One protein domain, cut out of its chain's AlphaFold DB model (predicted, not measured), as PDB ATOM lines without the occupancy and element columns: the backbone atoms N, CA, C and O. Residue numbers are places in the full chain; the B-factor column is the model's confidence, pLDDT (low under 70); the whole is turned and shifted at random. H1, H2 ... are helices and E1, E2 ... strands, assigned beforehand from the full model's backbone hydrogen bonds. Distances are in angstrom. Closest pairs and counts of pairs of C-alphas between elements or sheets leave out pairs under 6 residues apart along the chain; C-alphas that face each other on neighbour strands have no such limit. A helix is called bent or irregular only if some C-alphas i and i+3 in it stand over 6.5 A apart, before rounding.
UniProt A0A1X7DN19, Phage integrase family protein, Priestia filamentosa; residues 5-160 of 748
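Overview. This is residues 5 to 160 of the 748 residues of the protein "Phage integrase family protein" of Priestia filamentosa (UniProt A0A1X7DN19). A small three-stranded sheet sits at one end of an elongated helical body, and at the other end residues 150 to 160, of which 150 to 158 belong to the last helix, H8, stick out. H3 packs on the sheet's edge strand E3, while H1 begins near the sheet and runs away from it to make a helical hairpin with H2; these helices, with H4 and H5, make the body, and H8 crosses H4. The printed part has 156 residues, with three named strands and then eight named helices along the chain; the sheet, in the order E1 E2 E3, is antiparallel and the class is mostly helix. The whole is compact, with a radius of gyration of the C-alphas of 17.4 A, and a rod in outline, spanning 64 by 31 by 26 A.

Along the chain. Find C-alpha 5 at (-9.935, 26.733, 35.534), where E1, residues 5 to 7, begins. E2 is residues 16 to 20 and E3 residues 23 to 27, 13.0 A long. H1, residues 31 to 50, runs 28.2 A to C-alpha 50 at (9.232, 22.020, 17.723), with a kink of 38 degrees near residue 38; it is only just irregular, C-alphas 35 and 38 being 6.51 A apart. Next come H2, residues 54 to 63, and H3, residues 65 to 78, irregular with C-alphas 66 and 69 7.7 A apart. H4, residues 80 to 97, is 25.1 A long. H5 is residues 106 to 114, H6 117 to 122 and H7 129 to 134. H8, residues 137 to 158, runs 31.6 A to C-alpha 158 at (27.631, -6.922, 12.293).

Arrangement. Start at the sheet, a meander, each strand the antiparallel neighbour of the one before. Look for N 5 and O 19 at 2.9 A between E1 and E2, and N 25 and O 18 at 2.7 A between E2 and E3. H3 is on the sheet, over E3, at a height of 8.5 A; their closest C-alphas are those of Ile 27 and Thr 70, 6.3 A apart. H1 only grazes the sheet, with residues 31 to 39. H1 and H2, a helical hairpin, touch at a shallow tilt of 15 degrees, closest at C-alphas 48 and 57, 6.1 A. H4 and H5 are the hubs, touching three helices each. H4 touches H8 at a steep tilt of 48 degrees, closest at C-alphas 84 and 141, 5.5 A, with residues 137 to 145 of H8 alone. H5 touches H6, closest at C-alphas 107 and 120, 5.0 A. H7 touches no helix but is near H3. Every O i to N i+4 pair is within hydrogen-bond range in H2, H4, H6 and H8; the counts are 13 of 16 in H1, 8 of 10 in H3, 4 of 5 in H5 and 0 of 2 in H7, where 1 of 3 O i to N i+3 pairs is.

Size, cuts and confidence. The C-alphas of Lys 11 and Asp 160, the two farthest apart, are 65.7 A from each other. The printed part has no cut and no long link. The mean pLDDT of the printed part is 76.6; low stretches include residues 5 to 16, 98 to 103 and 122 to 134.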
ATOM      1  N   THR A   5      -9.037  26.490  34.396       68.62
ATOM      2  CA  THR A   5      -9.935  26.733  35.534       68.62
ATOM      3  C   THR A   5      -9.102  26.762  36.817       68.62
ATOM      4  O   THR A   5      -8.077  26.091  36.896       68.62
ATOM      5  N   VAL A   6      -9.463  27.584  37.804       66.50
ATOM      6  CA  VAL A   6      -8.708  27.693  39.067       66.50
ATOM      7  C   VAL A   6      -9.595  27.242  40.220       66.50
ATOM      8  O   VAL A   6     -10.642  27.843  40.443       66.50
ATOM      9  N   ASN A   7      -9.154  26.221  40.958       60.72
ATOM     10  CA  ASN A   7      -9.825  25.732  42.163       60.72
ATOM     11  C   ASN A   7      -9.236  26.472  43.387       60.72
ATOM     12  O   ASN A   7      -8.024  26.653  43.505       60.72
ATOM     13  N   GLU A   8     -10.080  27.020  44.262       56.22
ATOM     14  CA  GLU A   8      -9.675  28.018  45.267       56.22
ATOM     15  C   GLU A   8      -8.769  27.531  46.427       56.22
ATOM     16  O   GLU A   8      -8.881  26.419  46.931       56.22
ATOM     17  N   ARG A   9      -7.934  28.481  46.899       48.59
ATOM     18  CA  ARG A   9      -7.232  28.660  48.199       48.59
ATOM     19  C   ARG A   9      -6.958  27.430  49.091       48.59
ATOM     20  O   ARG A   9      -7.746  27.099  49.974       48.59
ATOM     21  N   THR A  10      -5.693  27.006  49.136       42.62
ATOM     22  CA  THR A  10      -5.097  26.448  50.366       42.62
ATOM     23  C   THR A  10      -4.592  27.573  51.282       42.62
ATOM     24  O   THR A  10      -3.736  28.367  50.905       42.62
ATOM     25  N   LYS A  11      -5.120  27.662  52.512       45.53
ATOM     26  CA  LYS A  11      -4.880  28.740  53.507       45.53
ATOM     27  C   LYS A  11      -3.460  28.818  54.114       45.53
ATOM     28  O   LYS A  11      -3.265  29.525  55.101       45.53
ATOM     29  N   LYS A  12      -2.451  28.151  53.554       46.00
ATOM     30  CA  LYS A  12      -1.049  28.278  53.984       46.00
ATOM     31  C   LYS A  12      -0.151  28.253  52.746       46.00
ATOM     32  O   LYS A  12      -0.069  27.225  52.092       46.00
ATOM     33  N   LEU A  13       0.524  29.381  52.491       48.56
ATOM     34  CA  LEU A  13       1.371  29.704  51.323       48.56
ATOM     35  C   LEU A  13       0.557  30.012  50.049       48.56
ATOM     36  O   LEU A  13      -0.476  29.400  49.823       48.56
ATOM     37  N   ASN A  14       0.991  30.979  49.225       55.41
ATOM     38  CA  ASN A  14       0.297  31.458  48.008       55.41
ATOM     39  C   ASN A  14       0.256  30.412  46.859       55.41
ATOM     40  O   ASN A  14       0.418  30.765  45.692       55.41
ATOM     41  N   LEU A  15       0.069  29.131  47.175       57.47
ATOM     42  CA  LEU A  15      -0.143  28.022  46.251       57.47
ATOM     43  C   LEU A  15      -1.602  27.999  45.784       57.47
ATOM     44  O   LEU A  15      -2.529  28.072  46.592       57.47
ATOM     45  N   LYS A  16      -1.795  27.910  44.468       69.50
ATOM     46  CA  LYS A  16      -3.099  27.770  43.815       69.50
ATOM     47  C   LYS A  16      -3.119  26.495  42.991       69.50
ATOM     48  O   LYS A  16      -2.147  26.229  42.286       69.50
ATOM     49  N   GLU A  17      -4.223  25.765  43.054       73.94
ATOM     50  CA  GLU A  17      -4.478  24.624  42.182       73.94
ATOM     51  C   GLU A  17      -5.144  25.119  40.892       73.94
ATOM     52  O   GLU A  17      -6.195  25.762  40.913       73.94
ATOM     53  N   ILE A  18      -4.492  24.879  39.760       78.25
ATOM     54  CA  ILE A  18      -4.961  25.262  38.431       78.25
ATOM     55  C   ILE A  18      -5.241  23.992  37.641       78.25
ATOM     56  O   ILE A  18      -4.431  23.075  37.642       78.25
ATOM     57  N   VAL A  19      -6.368  23.933  36.949       74.00
ATOM     58  CA  VAL A  19      -6.711  22.831  36.058       74.00
ATOM     59  C   VAL A  19      -6.572  23.319  34.624       74.00
ATOM     60  O   VAL A  19      -7.331  24.185  34.188       74.00
ATOM     61  N   ILE A  20      -5.593  22.784  33.895       76.94
ATOM     62  CA  ILE A  20      -5.357  23.086  32.479       76.94
ATOM     63  C   ILE A  20      -5.766  21.861  31.663       76.94
ATOM     64  O   ILE A  20      -5.229  20.777  31.870       76.94
ATOM     65  N   ASN A  21      -6.719  22.023  30.740       76.69
ATOM     66  CA  ASN A  21      -7.241  20.948  29.884       76.69
ATOM     67  C   ASN A  21      -7.648  19.673  30.663       76.69
ATOM     68  O   ASN A  21      -7.461  18.565  30.174       76.69
ATOM     69  N   GLY A  22      -8.189  19.825  31.878       69.62
ATOM     70  CA  GLY A  22      -8.631  18.707  32.726       69.62
ATOM     71  C   GLY A  22      -7.575  18.135  33.683       69.62
ATOM     72  O   GLY A  22      -7.907  17.258  34.474       69.62
ATOM     73  N   HIS A  23      -6.340  18.649  33.675       77.19
ATOM     74  CA  HIS A  23      -5.257  18.206  34.561       77.19
ATOM     75  C   HIS A  23      -4.923  19.256  35.623       77.19
ATOM     76  O   HIS A  23      -4.761  20.427  35.284       77.19
ATOM     77  N   ALA A  24      -4.817  18.845  36.889       75.31
ATOM     78  CA  ALA A  24      -4.523  19.727  38.017       75.31
ATOM     79  C   ALA A  24      -3.010  19.941  38.213       75.31
ATOM     80  O   ALA A  24      -2.232  18.990  38.210       75.31
ATOM     81  N   PHE A  25      -2.607  21.191  38.430       79.00
ATOM     82  CA  PHE A  25      -1.235  21.639  38.677       79.00
ATOM     83  C   PHE A  25      -1.216  22.639  39.832       79.00
ATOM     84  O   PHE A  25      -2.216  23.300  40.107       79.00
ATOM     85  N   THR A  26      -0.066  22.825  40.481       75.44
ATOM     86  CA  THR A  26       0.072  23.818  41.558       75.44
ATOM     87  C   THR A  26       1.020  24.948  41.165       75.44
ATOM     88  O   THR A  26       2.121  24.710  40.671       75.44
ATOM     89  N   ILE A  27       0.605  26.206  41.362       75.81
ATOM     90  CA  ILE A  27       1.403  27.387  40.997       75.81
ATOM     91  C   ILE A  27       1.382  28.465  42.082       75.81
ATOM     92  O   ILE A  27       0.352  28.740  42.697       75.81
ATOM     93  N   HIS A  28       2.518  29.137  42.281       69.50
ATOM     94  CA  HIS A  28       2.674  30.226  43.249       69.50
ATOM     95  C   HIS A  28       2.717  31.612  42.560       69.50
ATOM     96  O   HIS A  28       3.740  32.306  42.579       69.50
ATOM     97  N   ARG A  29       1.620  32.012  41.887       73.00
ATOM     98  CA  ARG A  29       1.503  33.272  41.106       73.00
ATOM     99  C   ARG A  29       0.092  33.903  41.125       73.00
ATOM    100  O   ARG A  29      -0.895  33.297  41.547       73.00
ATOM    101  N   ASN A  30      -0.009  35.154  40.664       71.75
ATOM    102  CA  ASN A  30      -1.266  35.917  40.581       71.75
ATOM    103  C   ASN A  30      -2.189  35.400  39.460       71.75
ATOM    104  O   ASN A  30      -1.730  34.732  38.540       71.75
ATOM    105  N   PHE A  31      -3.492  35.697  39.542       64.56
ATOM    106  CA  PHE A  31      -4.486  35.211  38.570       64.56
ATOM    107  C   PHE A  31      -4.234  35.741  37.155       64.56
ATOM    108  O   PHE A  31      -4.311  34.964  36.207       64.56
ATOM    109  N   ASP A  32      -3.818  37.004  37.022       68.12
ATOM    110  CA  ASP A  32      -3.465  37.590  35.723       68.12
ATOM    111  C   ASP A  32      -2.346  36.806  35.040       68.12
ATOM    112  O   ASP A  32      -2.406  36.532  33.845       68.12
ATOM    113  N   PHE A  33      -1.353  36.359  35.811       74.56
ATOM    114  CA  PHE A  33      -0.275  35.529  35.291       74.56
ATOM    115  C   PHE A  33      -0.797  34.179  34.782       74.56
ATOM    116  O   PHE A  33      -0.413  33.744  33.701       74.56
ATOM    117  N   VAL A  34      -1.693  33.530  35.532       71.56
ATOM    118  CA  VAL A  34      -2.255  32.212  35.190       71.56
ATOM    119  C   VAL A  34      -3.140  32.268  33.943       71.56
ATOM    120  O   VAL A  34      -3.041  31.379  33.105       71.56
ATOM    121  N   TYR A  35      -3.968  33.304  33.787       70.44
ATOM    122  CA  TYR A  35      -4.905  33.401  32.661       70.44
ATOM    123  C   TYR A  35      -4.312  34.058  31.407       70.44
ATOM    124  O   TYR A  35      -4.694  33.685  30.303       70.44
ATOM    125  N   SER A  36      -3.379  35.010  31.543       72.94
ATOM    126  CA  SER A  36      -2.838  35.760  30.393       72.94
ATOM    127  C   SER A  36      -1.410  35.370  30.008       72.94
ATOM    128  O   SER A  36      -1.064  35.349  28.830       72.94
ATOM    129  N   THR A  37      -0.555  35.062  30.985       78.19
ATOM    130  CA  THR A  37       0.887  34.902  30.744       78.19
ATOM    131  C   THR A  37       1.270  33.434  30.586       78.19
ATOM    132  O   THR A  37       1.982  33.091  29.647       78.19
ATOM    133  N   LEU A  38       0.754  32.545  31.437       79.06
ATOM    134  CA  LEU A  38       1.064  31.115  31.422       79.06
ATOM    135  C   LEU A  38       0.679  30.411  30.101       79.06
ATOM    136  O   LEU A  38       1.531  29.692  29.581       79.06
ATOM    137  N   PRO A  39      -0.504  30.638  29.484       80.75
ATOM    138  CA  PRO A  39      -0.827  30.046  28.183       80.75
ATOM    139  C   PRO A  39       0.148  30.484  27.089       80.75
ATOM    140  O   PRO A  39       0.589  29.662  26.292       80.75
ATOM    141  N   ASN A  40       0.519  31.767  27.080       81.12
ATOM    142  CA  ASN A  40       1.468  32.323  26.119       81.12
ATOM    143  C   ASN A  40       2.879  31.759  26.330       81.12
ATOM    144  O   ASN A  40       3.566  31.455  25.359       81.12
ATOM    145  N   VAL A  41       3.298  31.559  27.582       82.81
ATOM    146  CA  VAL A  41       4.571  30.904  27.923       82.81
ATOM    147  C   VAL A  41       4.580  29.444  27.466       82.81
ATOM    148  O   VAL A  41       5.547  29.025  26.839       82.81
ATOM    149  N   LEU A  42       3.506  28.684  27.709       82.81
ATOM    150  CA  LEU A  42       3.396  27.286  27.274       82.81
ATOM    151  C   LEU A  42       3.339  27.151  25.744       82.81
ATOM    152  O   LEU A  42       3.975  26.257  25.195       82.81
ATOM    153  N   LEU A  43       2.635  28.050  25.045       84.38
ATOM    154  CA  LEU A  43       2.617  28.082  23.577       84.38
ATOM    155  C   LEU A  43       3.993  28.420  22.996       84.38
ATOM    156  O   LEU A  43       4.426  27.759  22.055       84.38
ATOM    157  N   ARG A  44       4.690  29.409  23.572       84.12
ATOM    158  CA  ARG A  44       6.061  29.755  23.170       84.12
ATOM    159  C   ARG A  44       7.027  28.601  23.415       84.12
ATOM    160  O   ARG A  44       7.779  28.273  22.512       84.12
ATOM    161  N   LEU A  45       6.962  27.941  24.576       84.62
ATOM    162  CA  LEU A  45       7.787  26.763  24.870       84.62
ATOM    163  C   LEU A  45       7.517  25.610  23.905       84.62
ATOM    164  O   LEU A  45       8.465  25.019  23.399       84.62
ATOM    165  N   ARG A  46       6.246  25.319  23.603       84.56
ATOM    166  CA  ARG A  46       5.884  24.284  22.629       84.56
ATOM    167  C   ARG A  46       6.437  24.600  21.238       84.56
ATOM    168  O   ARG A  46       7.011  23.716  20.615       84.56
ATOM    169  N   ALA A  47       6.313  25.848  20.777       85.81
ATOM    170  CA  ALA A  47       6.907  26.283  19.511       85.81
ATOM    171  C   ALA A  47       8.437  26.138  19.529       85.81
ATOM    172  O   ALA A  47       9.005  25.550  18.620       85.81
ATOM    173  N   SER A  48       9.103  26.560  20.610       86.00
ATOM    174  CA  SER A  48      10.558  26.418  20.748       86.00
ATOM    175  C   SER A  48      11.038  24.965  20.824       86.00
ATOM    176  O   SER A  48      12.155  24.691  20.389       86.00
ATOM    177  N   PHE A  49      10.230  24.037  21.347       87.25
ATOM    178  CA  PHE A  49      10.530  22.600  21.307       87.25
ATOM    179  C   PHE A  49      10.434  22.034  19.890       87.25
ATOM    180  O   PHE A  49      11.342  21.316  19.475       87.25
ATOM    181  N   ILE A  50       9.399  22.413  19.133       85.62
ATOM    182  CA  ILE A  50       9.232  22.020  17.723       85.62
ATOM    183  C   ILE A  50      10.383  22.578  16.869       85.62
ATOM    184  O   ILE A  50      10.995  21.842  16.097       85.62
ATOM    185  N   ASP A  51      10.732  23.850  17.073       86.50
ATOM    186  CA  ASP A  51      11.817  24.536  16.360       86.50
ATOM    187  C   ASP A  51      13.217  24.155  16.875       86.50
ATOM    188  O   ASP A  51      14.223  24.629  16.345       86.50
ATOM    189  N   LYS A  52      13.302  23.328  17.929       87.06
ATOM    190  CA  LYS A  52      14.553  22.880  18.563       87.06
ATOM    191  C   LYS A  52      15.474  24.030  19.014       87.06
ATOM    192  O   LYS A  52      16.693  23.895  19.069       87.06
ATOM    193  N   ASN A  53      14.902  25.177  19.386       85.62
ATOM    194  CA  ASN A  53      15.660  26.383  19.724       85.62
ATOM    195  C   ASN A  53      16.103  26.398  21.201       85.62
ATOM    196  O   ASN A  53      15.390  26.887  22.082       85.62
ATOM    197  N   ILE A  54      17.321  25.909  21.459       83.81
ATOM    198  CA  ILE A  54      17.917  25.790  22.805       83.81
ATOM    199  C   ILE A  54      17.980  27.144  23.540       83.81
ATOM    200  O   ILE A  54      17.665  27.232  24.730       83.81
ATOM    201  N   ASN A  55      18.357  28.216  22.836       84.19
ATOM    202  CA  ASN A  55      18.539  29.540  23.435       84.19
ATOM    203  C   ASN A  55      17.210  30.166  23.871       84.19
ATOM    204  O   ASN A  55      17.140  30.772  24.943       84.19
ATOM    205  N   GLU A  56      16.156  29.992  23.072       83.69
ATOM    206  CA  GLU A  56      14.821  30.500  23.394       83.69
ATOM    207  C   GLU A  56      14.209  29.732  24.575       83.69
ATOM    208  O   GLU A  56      13.707  30.351  25.517       83.69
ATOM    209  N   VAL A  57      14.355  28.399  24.606       84.50
ATOM    210  CA  VAL A  57      13.941  27.569  25.752       84.50
ATOM    211  C   VAL A  57      14.643  28.024  27.035       84.50
ATOM    212  O   VAL A  57      13.989  28.249  28.056       84.50
ATOM    213  N   HIS A  58      15.963  28.230  26.986       84.25
ATOM    214  CA  HIS A  58      16.718  28.732  28.133       84.25
ATOM    215  C   HIS A  58      16.263  30.131  28.567       84.25
ATOM    216  O   HIS A  58      16.088  30.377  29.761       84.25
ATOM    217  N   SER A  59      16.058  31.047  27.616       85.06
ATOM    218  CA  SER A  59      15.601  32.415  27.879       85.06
ATOM    219  C   SER A  59      14.276  32.418  28.649       85.06
ATOM    220  O   SER A  59      14.161  33.067  29.696       85.06
ATOM    221  N   ILE A  60      13.316  31.597  28.209       82.94
ATOM    222  CA  ILE A  60      12.010  31.448  28.858       82.94
ATOM    223  C   ILE A  60      12.164  30.858  30.271       82.94
ATOM    224  O   ILE A  60      11.643  31.415  31.241       82.94
ATOM    225  N   LEU A  61      12.924  29.771  30.432       83.44
ATOM    226  CA  LEU A  61      13.126  29.122  31.737       83.44
ATOM    227  C   LEU A  61      13.939  29.977  32.722       83.44
ATOM    228  O   LEU A  61      13.773  29.863  33.940       83.44
ATOM    229  N   LYS A  62      14.809  30.857  32.220       83.31
ATOM    230  CA  LYS A  62      15.541  31.841  33.025       83.31
ATOM    231  C   LYS A  62      14.618  32.967  33.486       83.31
ATOM    232  O   LYS A  62      14.671  33.342  34.658       83.31
ATOM    233  N   GLN A  63      13.753  33.466  32.599       83.19
ATOM    234  CA  GLN A  63      12.764  34.502  32.909       83.19
ATOM    235  C   GLN A  63      11.773  34.038  33.991       83.19
ATOM    236  O   GLN A  63      11.412  34.816  34.876       83.19
ATOM    237  N   TYR A  64      11.381  32.761  33.969       80.94
ATOM    238  CA  TYR A  64      10.359  32.199  34.859       80.94
ATOM    239  C   TYR A  64      10.888  31.194  35.892       80.94
ATOM    240  O   TYR A  64      10.134  30.363  36.393       80.94
ATOM    241  N   LYS A  65      12.153  31.333  36.313       76.81
ATOM    242  CA  LYS A  65      12.863  30.397  37.208       76.81
ATOM    243  C   LYS A  65      12.067  29.898  38.429       76.81
ATOM    244  O   LYS A  65      12.196  28.742  38.816       76.81
ATOM    245  N   GLN A  66      11.254  30.758  39.047       73.94
ATOM    246  CA  GLN A  66      10.469  30.440  40.253       73.94
ATOM    247  C   GLN A  66       9.306  29.458  40.013       73.94
ATOM    248  O   GLN A  66       8.792  28.900  40.975       73.94
ATOM    249  N   ILE A  67       8.882  29.262  38.760       76.12
ATOM    250  CA  ILE A  67       7.783  28.358  38.381       76.12
ATOM    251  C   ILE A  67       8.239  27.231  37.450       76.12
ATOM    252  O   ILE A  67       7.398  26.496  36.943       76.12
ATOM    253  N   ASN A  68       9.552  27.065  37.240       76.25
ATOM    254  CA  ASN A  68      10.093  25.951  36.461       76.25
ATOM    255  C   ASN A  68       9.501  24.599  36.893       76.25
ATOM    256  O   ASN A  68       9.141  23.847  35.992       76.25
ATOM    257  N   PRO A  69       9.292  24.318  38.204       74.88
ATOM    258  CA  PRO A  69       8.648  23.089  38.639       74.88
ATOM    259  C   PRO A  69       7.304  22.810  37.958       74.88
ATOM    260  O   PRO A  69       7.147  21.802  37.271       74.88
ATOM    261  N   THR A  70       6.391  23.772  38.060       75.69
ATOM    262  CA  THR A  70       5.067  23.723  37.440       75.69
ATOM    263  C   THR A  70       5.150  23.697  35.911       75.69
ATOM    264  O   THR A  70       4.331  23.049  35.268       75.69
ATOM    265  N   ILE A  71       6.130  24.389  35.310       79.69
ATOM    266  CA  ILE A  71       6.315  24.407  33.851       79.69
ATOM    267  C   ILE A  71       6.630  23.007  33.319       79.69
ATOM    268  O   ILE A  71       5.940  22.596  32.389       79.69
ATOM    269  N   PHE A  72       7.606  22.260  33.863       79.69
ATOM    270  CA  PHE A  72       7.847  20.918  33.309       79.69
ATOM    271  C   PHE A  72       6.717  19.929  33.633       79.69
ATOM    272  O   PHE A  72       6.452  19.078  32.796       79.69
ATOM    273  N   GLU A  73       5.998  20.070  34.757       78.06
ATOM    274  CA  GLU A  73       4.776  19.277  35.013       78.06
ATOM    275  C   GLU A  73       3.708  19.539  33.936       78.06
ATOM    276  O   GLU A  73       3.119  18.607  33.390       78.06
ATOM    277  N   CYS A  74       3.496  20.810  33.568       79.69
ATOM    278  CA  CYS A  74       2.580  21.180  32.489       79.69
ATOM    279  C   CYS A  74       3.041  20.617  31.139       79.69
ATOM    280  O   CYS A  74       2.225  20.103  30.384       79.69
ATOM    281  N   VAL A  75       4.335  20.712  30.828       83.00
ATOM    282  CA  VAL A  75       4.927  20.195  29.582       83.00
ATOM    283  C   VAL A  75       4.743  18.679  29.474       83.00
ATOM    284  O   VAL A  75       4.327  18.187  28.428       83.00
ATOM    285  N   GLU A  76       5.016  17.955  30.558       80.56
ATOM    286  CA  GLU A  76       4.939  16.495  30.614       80.56
ATOM    287  C   GLU A  76       3.531  15.966  30.326       80.56
ATOM    288  O   GLU A  76       3.377  14.936  29.676       80.56
ATOM    289  N   VAL A  77       2.501  16.687  30.766       81.44
ATOM    290  CA  VAL A  77       1.106  16.265  30.609       81.44
ATOM    291  C   VAL A  77       0.470  16.824  29.332       81.44
ATOM    292  O   VAL A  77      -0.298  16.131  28.669       81.44
ATOM    293  N   LEU A  78       0.767  18.076  28.966       81.62
ATOM    294  CA  LEU A  78       0.052  18.782  27.897       81.62
ATOM    295  C   LEU A  78       0.656  18.579  26.501       81.62
ATOM    296  O   LEU A  78      -0.077  18.686  25.517       81.62
ATOM    297  N   PHE A  79       1.965  18.342  26.387       85.56
ATOM    298  CA  PHE A  79       2.647  18.102  25.105       85.56
ATOM    299  C   PHE A  79       3.866  17.169  25.274       85.56
ATOM    300  O   PHE A  79       5.008  17.562  25.006       85.56
ATOM    301  N   PRO A  80       3.639  15.912  25.719       84.56
ATOM    302  CA  PRO A  80       4.705  14.946  25.990       84.56
ATOM    303  C   PRO A  80       5.538  14.588  24.754       84.56
ATOM    304  O   PRO A  80       6.745  14.411  24.879       84.56
ATOM    305  N   LYS A  81       4.921  14.506  23.564       84.31
ATOM    306  CA  LYS A  81       5.606  14.108  22.320       84.31
ATOM    307  C   LYS A  81       6.626  15.150  21.875       84.31
ATOM    308  O   LYS A  81       7.772  14.818  21.599       84.31
ATOM    309  N   GLU A  82       6.226  16.418  21.855       86.25
ATOM    310  CA  GLU A  82       7.102  17.528  21.478       86.25
ATOM    311  C   GLU A  82       8.272  17.669  22.458       86.25
ATOM    312  O   GLU A  82       9.396  17.972  22.059       86.25
ATOM    313  N   PHE A  83       8.022  17.415  23.745       84.38
ATOM    314  CA  PHE A  83       9.074  17.419  24.751       84.38
ATOM    315  C   PHE A  83      10.027  16.227  24.610       84.38
ATOM    316  O   PHE A  83      11.235  16.407  24.749       84.38
ATOM    317  N   GLU A  84       9.515  15.034  24.295       86.31
ATOM    318  CA  GLU A  84      10.325  13.846  24.009       86.31
ATOM    319  C   GLU A  84      11.254  14.070  22.806       86.31
ATOM    320  O   GLU A  84      12.457  13.830  22.913       86.31
ATOM    321  N   GLU A  85      10.730  14.573  21.684       86.56
ATOM    322  CA  GLU A  85      11.516  14.847  20.471       86.56
ATOM    323  C   GLU A  85      12.586  15.921  20.702       86.56
ATOM    324  O   GLU A  85      13.732  15.767  20.270       86.56
ATOM    325  N   TYR A  86      12.244  16.988  21.430       87.31
ATOM    326  CA  TYR A  86      13.210  18.007  21.838       87.31
ATOM    327  C   TYR A  86      14.298  17.424  22.751       87.31
ATOM    328  O   TYR A  86      15.483  17.721  22.589       87.31
ATOM    329  N   PHE A  87      13.921  16.555  23.691       86.31
ATOM    330  CA  PHE A  87      14.871  15.908  24.592       86.31
ATOM    331  C   PHE A  87      15.806  14.948  23.844       86.31
ATOM    332  O   PHE A  87      17.008  14.953  24.105       86.31
ATOM    333  N   LYS A  88      15.292  14.175  22.876       85.06
ATOM    334  CA  LYS A  88      16.096  13.332  21.973       85.06
ATOM    335  C   LYS A  88      17.070  14.170  21.139       85.06
ATOM    336  O   LYS A  88      18.243  13.825  21.067       85.06
ATOM    337  N   HIS A  89      16.637  15.322  20.619       86.88
ATOM    338  CA  HIS A  89      17.525  16.254  19.915       86.88
ATOM    339  C   HIS A  89      18.662  16.784  20.805       86.88
ATOM    340  O   HIS A  89      19.806  16.877  20.367       86.88
ATOM    341  N   LEU A  90      18.377  17.090  22.072       84.31
ATOM    342  CA  LEU A  90      19.428  17.448  23.025       84.31
ATOM    343  C   LEU A  90      20.353  16.272  23.334       84.31
ATOM    344  O   LEU A  90      21.549  16.482  23.513       84.31
ATOM    345  N   CYS A  91      19.837  15.043  23.377       83.25
ATOM    346  CA  CYS A  91      20.688  13.863  23.495       83.25
ATOM    347  C   CYS A  91      21.633  13.745  22.289       83.25
ATOM    348  O   CYS A  91      22.819  13.534  22.513       83.25
ATOM    349  N   ASP A  92      21.164  13.984  21.057       83.50
ATOM    350  CA  ASP A  92      22.016  14.030  19.854       83.50
ATOM    351  C   ASP A  92      23.088  15.122  19.927       83.50
ATOM    352  O   ASP A  92      24.247  14.862  19.609       83.50
ATOM    353  N   TYR A  93      22.735  16.322  20.396       82.50
ATOM    354  CA  TYR A  93      23.694  17.408  20.622       82.50
ATOM    355  C   TYR A  93      24.792  16.990  21.619       82.50
ATOM    356  O   TYR A  93      25.984  17.170  21.368       82.50
ATOM    357  N   PHE A  94      24.411  16.340  22.724       77.31
ATOM    358  CA  PHE A  94      25.364  15.793  23.694       77.31
ATOM    359  C   PHE A  94      26.194  14.626  23.132       77.31
ATOM    360  O   PHE A  94      27.360  14.477  23.505       77.31
ATOM    361  N   PHE A  95      25.609  13.808  22.252       76.19
ATOM    362  CA  PHE A  95      26.242  12.635  21.650       76.19
ATOM    363  C   PHE A  95      27.288  13.024  20.603       76.19
ATOM    364  O   PHE A  95      28.440  12.609  20.704       76.19
ATOM    365  N   TYR A  96      26.889  13.805  19.598       75.94
ATOM    366  CA  TYR A  96      27.692  14.065  18.404       75.94
ATOM    367  C   TYR A  96      28.524  15.339  18.501       75.94
ATOM    368  O   TYR A  96      29.670  15.342  18.058       75.94
ATOM    369  N   GLU A  97      27.968  16.418  19.057       72.31
ATOM    370  CA  GLU A  97      28.661  17.712  19.073       72.31
ATOM    371  C   GLU A  97      29.560  17.868  20.297       72.31
ATOM    372  O   GLU A  97      30.654  18.422  20.196       72.31
ATOM    373  N   LEU A  98      29.115  17.364  21.450       68.50
ATOM    374  CA  LEU A  98      29.845  17.519  22.707       68.50
ATOM    375  C   LEU A  98      30.648  16.288  23.118       68.50
ATOM    376  O   LEU A  98      31.564  16.435  23.918       68.50
ATOM    377  N   ASN A  99      30.329  15.102  22.585       68.06
ATOM    378  CA  ASN A  99      30.953  13.833  22.971       68.06
ATOM    379  C   ASN A  99      30.951  13.632  24.506       68.06
ATOM    380  O   ASN A  99      31.946  13.221  25.080       68.06
ATOM    381  N   GLU A 100      29.850  13.963  25.195       64.88
ATOM    382  CA  GLU A 100      29.785  14.083  26.670       64.88
ATOM    383  C   GLU A 100      28.510  13.436  27.242       64.88
ATOM    384  O   GLU A 100      27.776  14.029  28.041       64.88
ATOM    385  N   ILE A 101      28.185  12.203  26.834       59.31
ATOM    386  CA  ILE A 101      27.043  11.517  27.454       59.31
ATOM    387  C   ILE A 101      27.422  10.958  28.820       59.31
ATOM    388  O   ILE A 101      28.191  10.017  29.007       59.31
ATOM    389  N   THR A 102      26.805  11.575  29.815       59.25
ATOM    390  CA  THR A 102      26.774  11.108  31.190       59.25
ATOM    391  C   THR A 102      25.833   9.914  31.336       59.25
ATOM    392  O   THR A 102      24.809   9.841  30.663       59.25
ATOM    393  N   THR A 103      26.093   9.034  32.305       60.19
ATOM    394  CA  THR A 103      25.292   7.831  32.623       60.19
ATOM    395  C   THR A 103      23.867   8.125  33.142       60.19
ATOM    396  O   THR A 103      23.270   7.303  33.834       60.19
ATOM    397  N   SER A 104      23.325   9.326  32.919       72.62
ATOM    398  CA  SER A 104      22.052   9.788  33.468       72.62
ATOM    399  C   SER A 104      21.413  10.862  32.584       72.62
ATOM    400  O   SER A 104      22.107  11.721  32.061       72.62
ATOM    401  N   PHE A 105      20.080  10.903  32.523       78.25
ATOM    402  CA  PHE A 105      19.318  11.987  31.882       78.25
ATOM    403  C   PHE A 105      19.439  13.342  32.619       78.25
ATOM    404  O   PHE A 105      19.034  14.388  32.109       78.25
ATOM    405  N   ARG A 106      19.968  13.343  33.855       80.75
ATOM    406  CA  ARG A 106      20.004  14.524  34.734       80.75
ATOM    407  C   ARG A 106      20.851  15.681  34.185       80.75
ATOM    408  O   ARG A 106      20.389  16.812  34.323       80.75
ATOM    409  N   PRO A 107      22.050  15.473  33.607       79.81
ATOM    410  CA  PRO A 107      22.858  16.563  33.055       79.81
ATOM    411  C   PRO A 107      22.230  17.191  31.811       79.81
ATOM    412  O   PRO A 107      22.181  18.415  31.736       79.81
ATOM    413  N   VAL A 108      21.614  16.391  30.934       82.50
ATOM    414  CA  VAL A 108      20.829  16.896  29.789       82.50
ATOM    415  C   VAL A 108      19.671  17.774  30.281       82.50
ATOM    416  O   VAL A 108      19.500  18.906  29.834       82.50
ATOM    417  N   LEU A 109      18.933  17.322  31.301       81.00
ATOM    418  CA  LEU A 109      17.857  18.117  31.902       81.00
ATOM    419  C   LEU A 109      18.367  19.399  32.588       81.00
ATOM    420  O   LEU A 109      17.709  20.437  32.539       81.00
ATOM    421  N   ARG A 110      19.545  19.364  33.224       80.19
ATOM    422  CA  ARG A 110      20.175  20.570  33.793       80.19
ATOM    423  C   ARG A 110      20.566  21.552  32.700       80.19
ATOM    424  O   ARG A 110      20.360  22.746  32.894       80.19
ATOM    425  N   PHE A 111      21.080  21.061  31.577       83.75
ATOM    426  CA  PHE A 111      21.488  21.883  30.445       83.75
ATOM    427  C   PHE A 111      20.326  22.686  29.861       83.75
ATOM    428  O   PHE A 111      20.498  23.873  29.602       83.75
ATOM    429  N   ILE A 112      19.121  22.105  29.797       83.12
ATOM    430  CA  ILE A 112      17.893  22.826  29.410       83.12
ATOM    431  C   ILE A 112      17.692  24.097  30.258       83.12
ATOM    432  O   ILE A 112      17.264  25.133  29.753       83.12
ATOM    433  N   ILE A 113      18.033  24.045  31.550       77.12
ATOM    434  CA  ILE A 113      17.868  25.169  32.481       77.12
ATOM    435  C   ILE A 113      19.093  26.089  32.497       77.12
ATOM    436  O   ILE A 113      18.937  27.304  32.612       77.12
ATOM    437  N   THR A 114      20.312  25.550  32.435       77.00
ATOM    438  CA  THR A 114      21.548  26.325  32.630       77.00
ATOM    439  C   THR A 114      22.136  26.889  31.344       77.00
ATOM    440  O   THR A 114      22.859  27.879  31.441       77.00
ATOM    441  N   ASN A 115      21.864  26.265  30.190       82.12
ATOM    442  CA  ASN A 115      22.509  26.515  28.891       82.12
ATOM    443  C   ASN A 115      24.035  26.683  29.009       82.12
ATOM    444  O   ASN A 115      24.652  27.574  28.430       82.12
ATOM    445  N   ASN A 116      24.637  25.883  29.891       79.69
ATOM    446  CA  ASN A 116      26.056  25.924  30.208       79.69
ATOM    447  C   ASN A 116      26.513  24.502  30.539       79.69
ATOM    448  O   ASN A 116      26.014  23.899  31.498       79.69
ATOM    449  N   LEU A 117      27.447  23.998  29.729       75.69
ATOM    450  CA  LEU A 117      27.919  22.619  29.761       75.69
ATOM    451  C   LEU A 117      28.622  22.279  31.081       75.69
ATOM    452  O   LEU A 117      28.185  21.365  31.780       75.69
ATOM    453  N   GLU A 118      29.614  23.069  31.497       76.12
ATOM    454  CA  GLU A 118      30.361  22.843  32.745       76.12
ATOM    455  C   GLU A 118      29.443  22.810  33.976       76.12
ATOM    456  O   GLU A 118      29.554  21.936  34.842       76.12
ATOM    457  N   LYS A 119      28.469  23.726  34.038       75.62
ATOM    458  CA  LYS A 119      27.485  23.757  35.127       75.62
ATOM    459  C   LYS A 119      26.570  22.536  35.105       75.62
ATOM    460  O   LYS A 119      26.223  22.026  36.170       75.62
ATOM    461  N   SER A 120      26.187  22.054  33.924       75.38
ATOM    462  CA  SER A 120      25.316  20.883  33.793       75.38
ATOM    463  C   SER A 120      25.990  19.587  34.276       75.38
ATOM    464  O   SER A 120      25.334  18.784  34.952       75.38
ATOM    465  N   LEU A 121      27.300  19.445  34.031       73.00
ATOM    466  CA  LEU A 121      28.107  18.265  34.365       73.00
ATOM    467  C   LEU A 121      28.582  18.247  35.829       73.00
ATOM    468  O   LEU A 121      28.529  17.198  36.472       73.00
ATOM    469  N   HIS A 122      28.999  19.393  36.387       69.06
ATOM    470  CA  HIS A 122      29.738  19.428  37.663       69.06
ATOM    471  C   HIS A 122      29.041  20.145  38.830       69.06
ATOM    472  O   HIS A 122      29.497  20.028  39.967       69.06
ATOM    473  N   SER A 123      27.943  20.881  38.612       63.59
ATOM    474  CA  SER A 123      27.314  21.649  39.704       63.59
ATOM    475  C   SER A 123      26.379  20.807  40.595       63.59
ATOM    476  O   SER A 123      25.669  19.923  40.091       63.59
ATOM    477  N   PRO A 124      26.300  21.099  41.916       55.38
ATOM    478  CA  PRO A 124      25.239  20.583  42.779       55.38
ATOM    479  C   PRO A 124      23.869  21.029  42.249       55.38
ATOM    480  O   PRO A 124      23.724  22.090  41.641       55.38
ATOM    481  N   SER A 125      22.870  20.161  42.405       57.19
ATOM    482  CA  SER A 125      21.633  20.182  41.625       57.19
ATOM    483  C   SER A 125      20.904  21.533  41.663       57.19
ATOM    484  O   SER A 125      20.368  21.930  42.692       57.19
ATOM    485  N   CYS A 126      20.777  22.192  40.506       55.72
ATOM    486  CA  CYS A 126      19.928  23.383  40.322       55.72
ATOM    487  C   CYS A 126      18.416  23.070  40.416       55.72
ATOM    488  O   CYS A 126      17.585  23.955  40.230       55.72
ATOM    489  N   ILE A 127      18.085  21.798  40.645       62.03
ATOM    490  CA  ILE A 127      16.776  21.153  40.594       62.03
ATOM    491  C   ILE A 127      16.672  20.268  41.851       62.03
ATOM    492  O   ILE A 127      17.640  19.582  42.177       62.03
ATOM    493  N   SER A 128      15.545  20.260  42.571       61.94
ATOM    494  CA  SER A 128      15.396  19.431  43.780       61.94
ATOM    495  C   SER A 128      15.360  17.930  43.452       61.94
ATOM    496  O   SER A 128      14.897  17.523  42.389       61.94
ATOM    497  N   ALA A 129      15.814  17.077  44.377       59.62
ATOM    498  CA  ALA A 129      15.795  15.618  44.197       59.62
ATOM    499  C   ALA A 129      14.380  15.067  43.928       59.62
ATOM    500  O   ALA A 129      14.220  14.181  43.093       59.62
ATOM    501  N   THR A 130      13.368  15.657  44.571       56.09
ATOM    502  CA  THR A 130      11.939  15.370  44.368       56.09
ATOM    503  C   THR A 130      11.453  15.640  42.945       56.09
ATOM    504  O   THR A 130      10.508  15.008  42.492       56.09
ATOM    505  N   TYR A 131      12.120  16.535  42.216       65.00
ATOM    506  CA  TYR A 131      11.755  16.897  40.851       65.00
ATOM    507  C   TYR A 131      12.259  15.899  39.807       65.00
ATOM    508  O   TYR A 131      11.645  15.678  38.771       65.00
ATOM    509  N   TYR A 132      13.388  15.247  40.082       67.56
ATOM    510  CA  TYR A 132      13.890  14.189  39.208       67.56
ATOM    511  C   TYR A 132      13.048  12.910  39.285       67.56
ATOM    512  O   TYR A 132      13.136  12.086  38.379       67.56
ATOM    513  N   SER A 133      12.284  12.716  40.366       62.16
ATOM    514  CA  SER A 133      11.400  11.559  40.543       62.16
ATOM    515  C   SER A 133      10.016  11.736  39.925       62.16
ATOM    516  O   SER A 133       9.363  10.731  39.668       62.16
ATOM    517  N   THR A 134       9.567  12.973  39.698       66.50
ATOM    518  CA  THR A 134       8.245  13.257  39.119       66.50
ATOM    519  C   THR A 134       8.243  13.192  37.592       66.50
ATOM    520  O   THR A 134       7.223  12.831  37.024       66.50
ATOM    521  N   LEU A 135       9.382  13.467  36.944       75.44
ATOM    522  CA  LEU A 135       9.507  13.484  35.484       75.44
ATOM    523  C   LEU A 135       9.729  12.078  34.893       75.44
ATOM    524  O   LEU A 135      10.796  11.477  35.055       75.44
ATOM    525  N   SER A 136       8.747  11.580  34.148       78.62
ATOM    526  CA  SER A 136       8.759  10.305  33.421       78.62
ATOM    527  C   SER A 136       9.206  10.445  31.961       78.62
ATOM    528  O   SER A 136      10.030   9.643  31.510       78.62
ATOM    529  N   VAL A 137       8.767  11.494  31.249       82.44
ATOM    530  CA  VAL A 137       9.050  11.684  29.809       82.44
ATOM    531  C   VAL A 137      10.554  11.792  29.510       82.44
ATOM    532  O   VAL A 137      11.037  10.993  28.714       82.44
ATOM    533  N   PRO A 138      11.361  12.649  30.174       81.81
ATOM    534  CA  PRO A 138      12.812  12.702  29.943       81.81
ATOM    535  C   PRO A 138      13.526  11.378  30.221       81.81
ATOM    536  O   PRO A 138      14.505  11.040  29.561       81.81
ATOM    537  N   LYS A 139      13.047  10.618  31.213       81.50
ATOM    538  CA  LYS A 139      13.629   9.328  31.589       81.50
ATOM    539  C   LYS A 139      13.348   8.268  30.521       81.50
ATOM    540  O   LYS A 139      14.261   7.532  30.157       81.50
ATOM    541  N   GLN A 140      12.112   8.203  30.022       83.25
ATOM    542  CA  GLN A 140      11.720   7.306  28.930       83.25
ATOM    543  C   GLN A 140      12.399   7.699  27.614       83.25
ATOM    544  O   GLN A 140      12.986   6.836  26.968       83.25
ATOM    545  N   ALA A 141      12.409   8.993  27.280       83.44
ATOM    546  CA  ALA A 141      13.077   9.545  26.103       83.44
ATOM    547  C   ALA A 141      14.564   9.181  26.075       83.44
ATOM    548  O   ALA A 141      15.067   8.702  25.065       83.44
ATOM    549  N   PHE A 142      15.253   9.364  27.206       83.44
ATOM    550  CA  PHE A 142      16.664   9.018  27.353       83.44
ATOM    551  C   PHE A 142      16.908   7.511  27.239       83.44
ATOM    552  O   PHE A 142      17.856   7.104  26.578       83.44
ATOM    553  N   SER A 143      16.060   6.677  27.857       81.75
ATOM    554  CA  SER A 143      16.185   5.216  27.744       81.75
ATOM    555  C   SER A 143      15.999   4.757  26.301       81.75
ATOM    556  O   SER A 143      16.893   4.111  25.772       81.75
ATOM    557  N   SER A 144      14.902   5.167  25.652       85.06
ATOM    558  CA  SER A 144      14.622   4.862  24.241       85.06
ATOM    559  C   SER A 144      15.762   5.324  23.341       85.06
ATOM    560  O   SER A 144      16.214   4.555  22.506       85.06
ATOM    561  N   TYR A 145      16.285   6.533  23.554       84.81
ATOM    562  CA  TYR A 145      17.418   7.043  22.788       84.81
ATOM    563  C   TYR A 145      18.675   6.171  22.938       84.81
ATOM    564  O   TYR A 145      19.333   5.847  21.952       84.81
ATOM    565  N   LEU A 146      19.015   5.769  24.167       81.19
ATOM    566  CA  LEU A 146      20.148   4.875  24.403       81.19
ATOM    567  C   LEU A 146      19.922   3.487  23.797       81.19
ATOM    568  O   LEU A 146      20.882   2.867  23.345       81.19
ATOM    569  N   ASP A 147      18.687   2.985  23.814       83.75
ATOM    570  CA  ASP A 147      18.316   1.694  23.229       83.75
ATOM    571  C   ASP A 147      18.462   1.731  21.702       83.75
ATOM    572  O   ASP A 147      19.131   0.864  21.142       83.75
ATOM    573  N   ASP A 148      17.980   2.793  21.051       84.94
ATOM    574  CA  ASP A 148      18.148   3.017  19.610       84.94
ATOM    575  C   ASP A 148      19.639   3.086  19.229       84.94
ATOM    576  O   ASP A 148      20.088   2.418  18.295       84.94
ATOM    577  N   LYS A 149      20.446   3.833  19.997       85.75
ATOM    578  CA  LYS A 149      21.900   3.943  19.769       85.75
ATOM    579  C   LYS A 149      22.650   2.644  20.050       85.75
ATOM    580  O   LYS A 149      23.657   2.360  19.405       85.75
ATOM    581  N   PHE A 150      22.178   1.848  21.004       85.94
ATOM    582  CA  PHE A 150      22.739   0.530  21.271       85.94
ATOM    583  C   PHE A 150      22.445  -0.443  20.123       85.94
ATOM    584  O   PHE A 150      23.347  -1.162  19.706       85.94
ATOM    585  N   LEU A 151      21.236  -0.425  19.557       86.69
ATOM    586  CA  LEU A 151      20.914  -1.220  18.367       86.69
ATOM    587  C   LEU A 151      21.771  -0.805  17.160       86.69
ATOM    588  O   LEU A 151      22.322  -1.670  16.483       86.69
ATOM    589  N   GLU A 152      21.983   0.501  16.962       87.38
ATOM    590  CA  GLU A 152      22.903   1.028  15.942       87.38
ATOM    591  C   GLU A 152      24.341   0.507  16.145       87.38
ATOM    592  O   GLU A 152      25.023   0.135  15.188       87.38
ATOM    593  N   LEU A 153      24.796   0.406  17.400       87.19
ATOM    594  CA  LEU A 153      26.094  -0.181  17.741       87.19
ATOM    595  C   LEU A 153      26.145  -1.690  17.441       87.19
ATOM    596  O   LEU A 153      27.163  -2.178  16.946       87.19
ATOM    597  N   MET A 154      25.068  -2.433  17.707       88.62
ATOM    598  CA  MET A 154      24.993  -3.860  17.379       88.62
ATOM    599  C   MET A 154      25.054  -4.097  15.868       88.62
ATOM    600  O   MET A 154      25.750  -5.009  15.417       88.62
ATOM    601  N   ASP A 155      24.411  -3.243  15.074       88.56
ATOM    602  CA  ASP A 155      24.534  -3.277  13.618       88.56
ATOM    603  C   ASP A 155      25.944  -2.892  13.149       88.56
ATOM    604  O   ASP A 155      26.478  -3.513  12.226       88.56
ATOM    605  N   ALA A 156      26.608  -1.956  13.833       89.00
ATOM    606  CA  ALA A 156      28.008  -1.625  13.571       89.00
ATOM    607  C   ALA A 156      28.950  -2.823  13.805       89.00
ATOM    608  O   ALA A 156      29.875  -3.027  13.015       89.00
ATOM    609  N   PHE A 157      28.701  -3.646  14.837       89.38
ATOM    610  CA  PHE A 157      29.432  -4.902  15.059       89.38
ATOM    611  C   PHE A 157      29.173  -5.939  13.961       89.38
ATOM    612  O   PHE A 157      30.091  -6.662  13.581       89.38
ATOM    613  N   ARG A 158      27.951  -6.017  13.415       89.06
ATOM    614  CA  ARG A 158      27.631  -6.922  12.293       89.06
ATOM    615  C   ARG A 158      28.328  -6.516  10.995       89.06
ATOM    616  O   ARG A 158      28.686  -7.382  10.205       89.06
ATOM    617  N   GLN A 159      28.510  -5.214  10.784       89.06
ATOM    618  CA  GLN A 159      29.150  -4.641   9.596       89.06
ATOM    619  C   GLN A 159      30.674  -4.478   9.736       89.06
ATOM    620  O   GLN A 159      31.311  -3.947   8.828       89.06
ATOM    621  N   ASP A 160      31.256  -4.876  10.872       85.69
ATOM    622  CA  ASP A 160      32.673  -4.696  11.211       85.69
ATOM    623  C   ASP A 160      33.164  -3.226  11.081       85.69
ATOM    624  O   ASP A 160      34.336  -2.946  10.815       85.69
TER     625      ASP A 160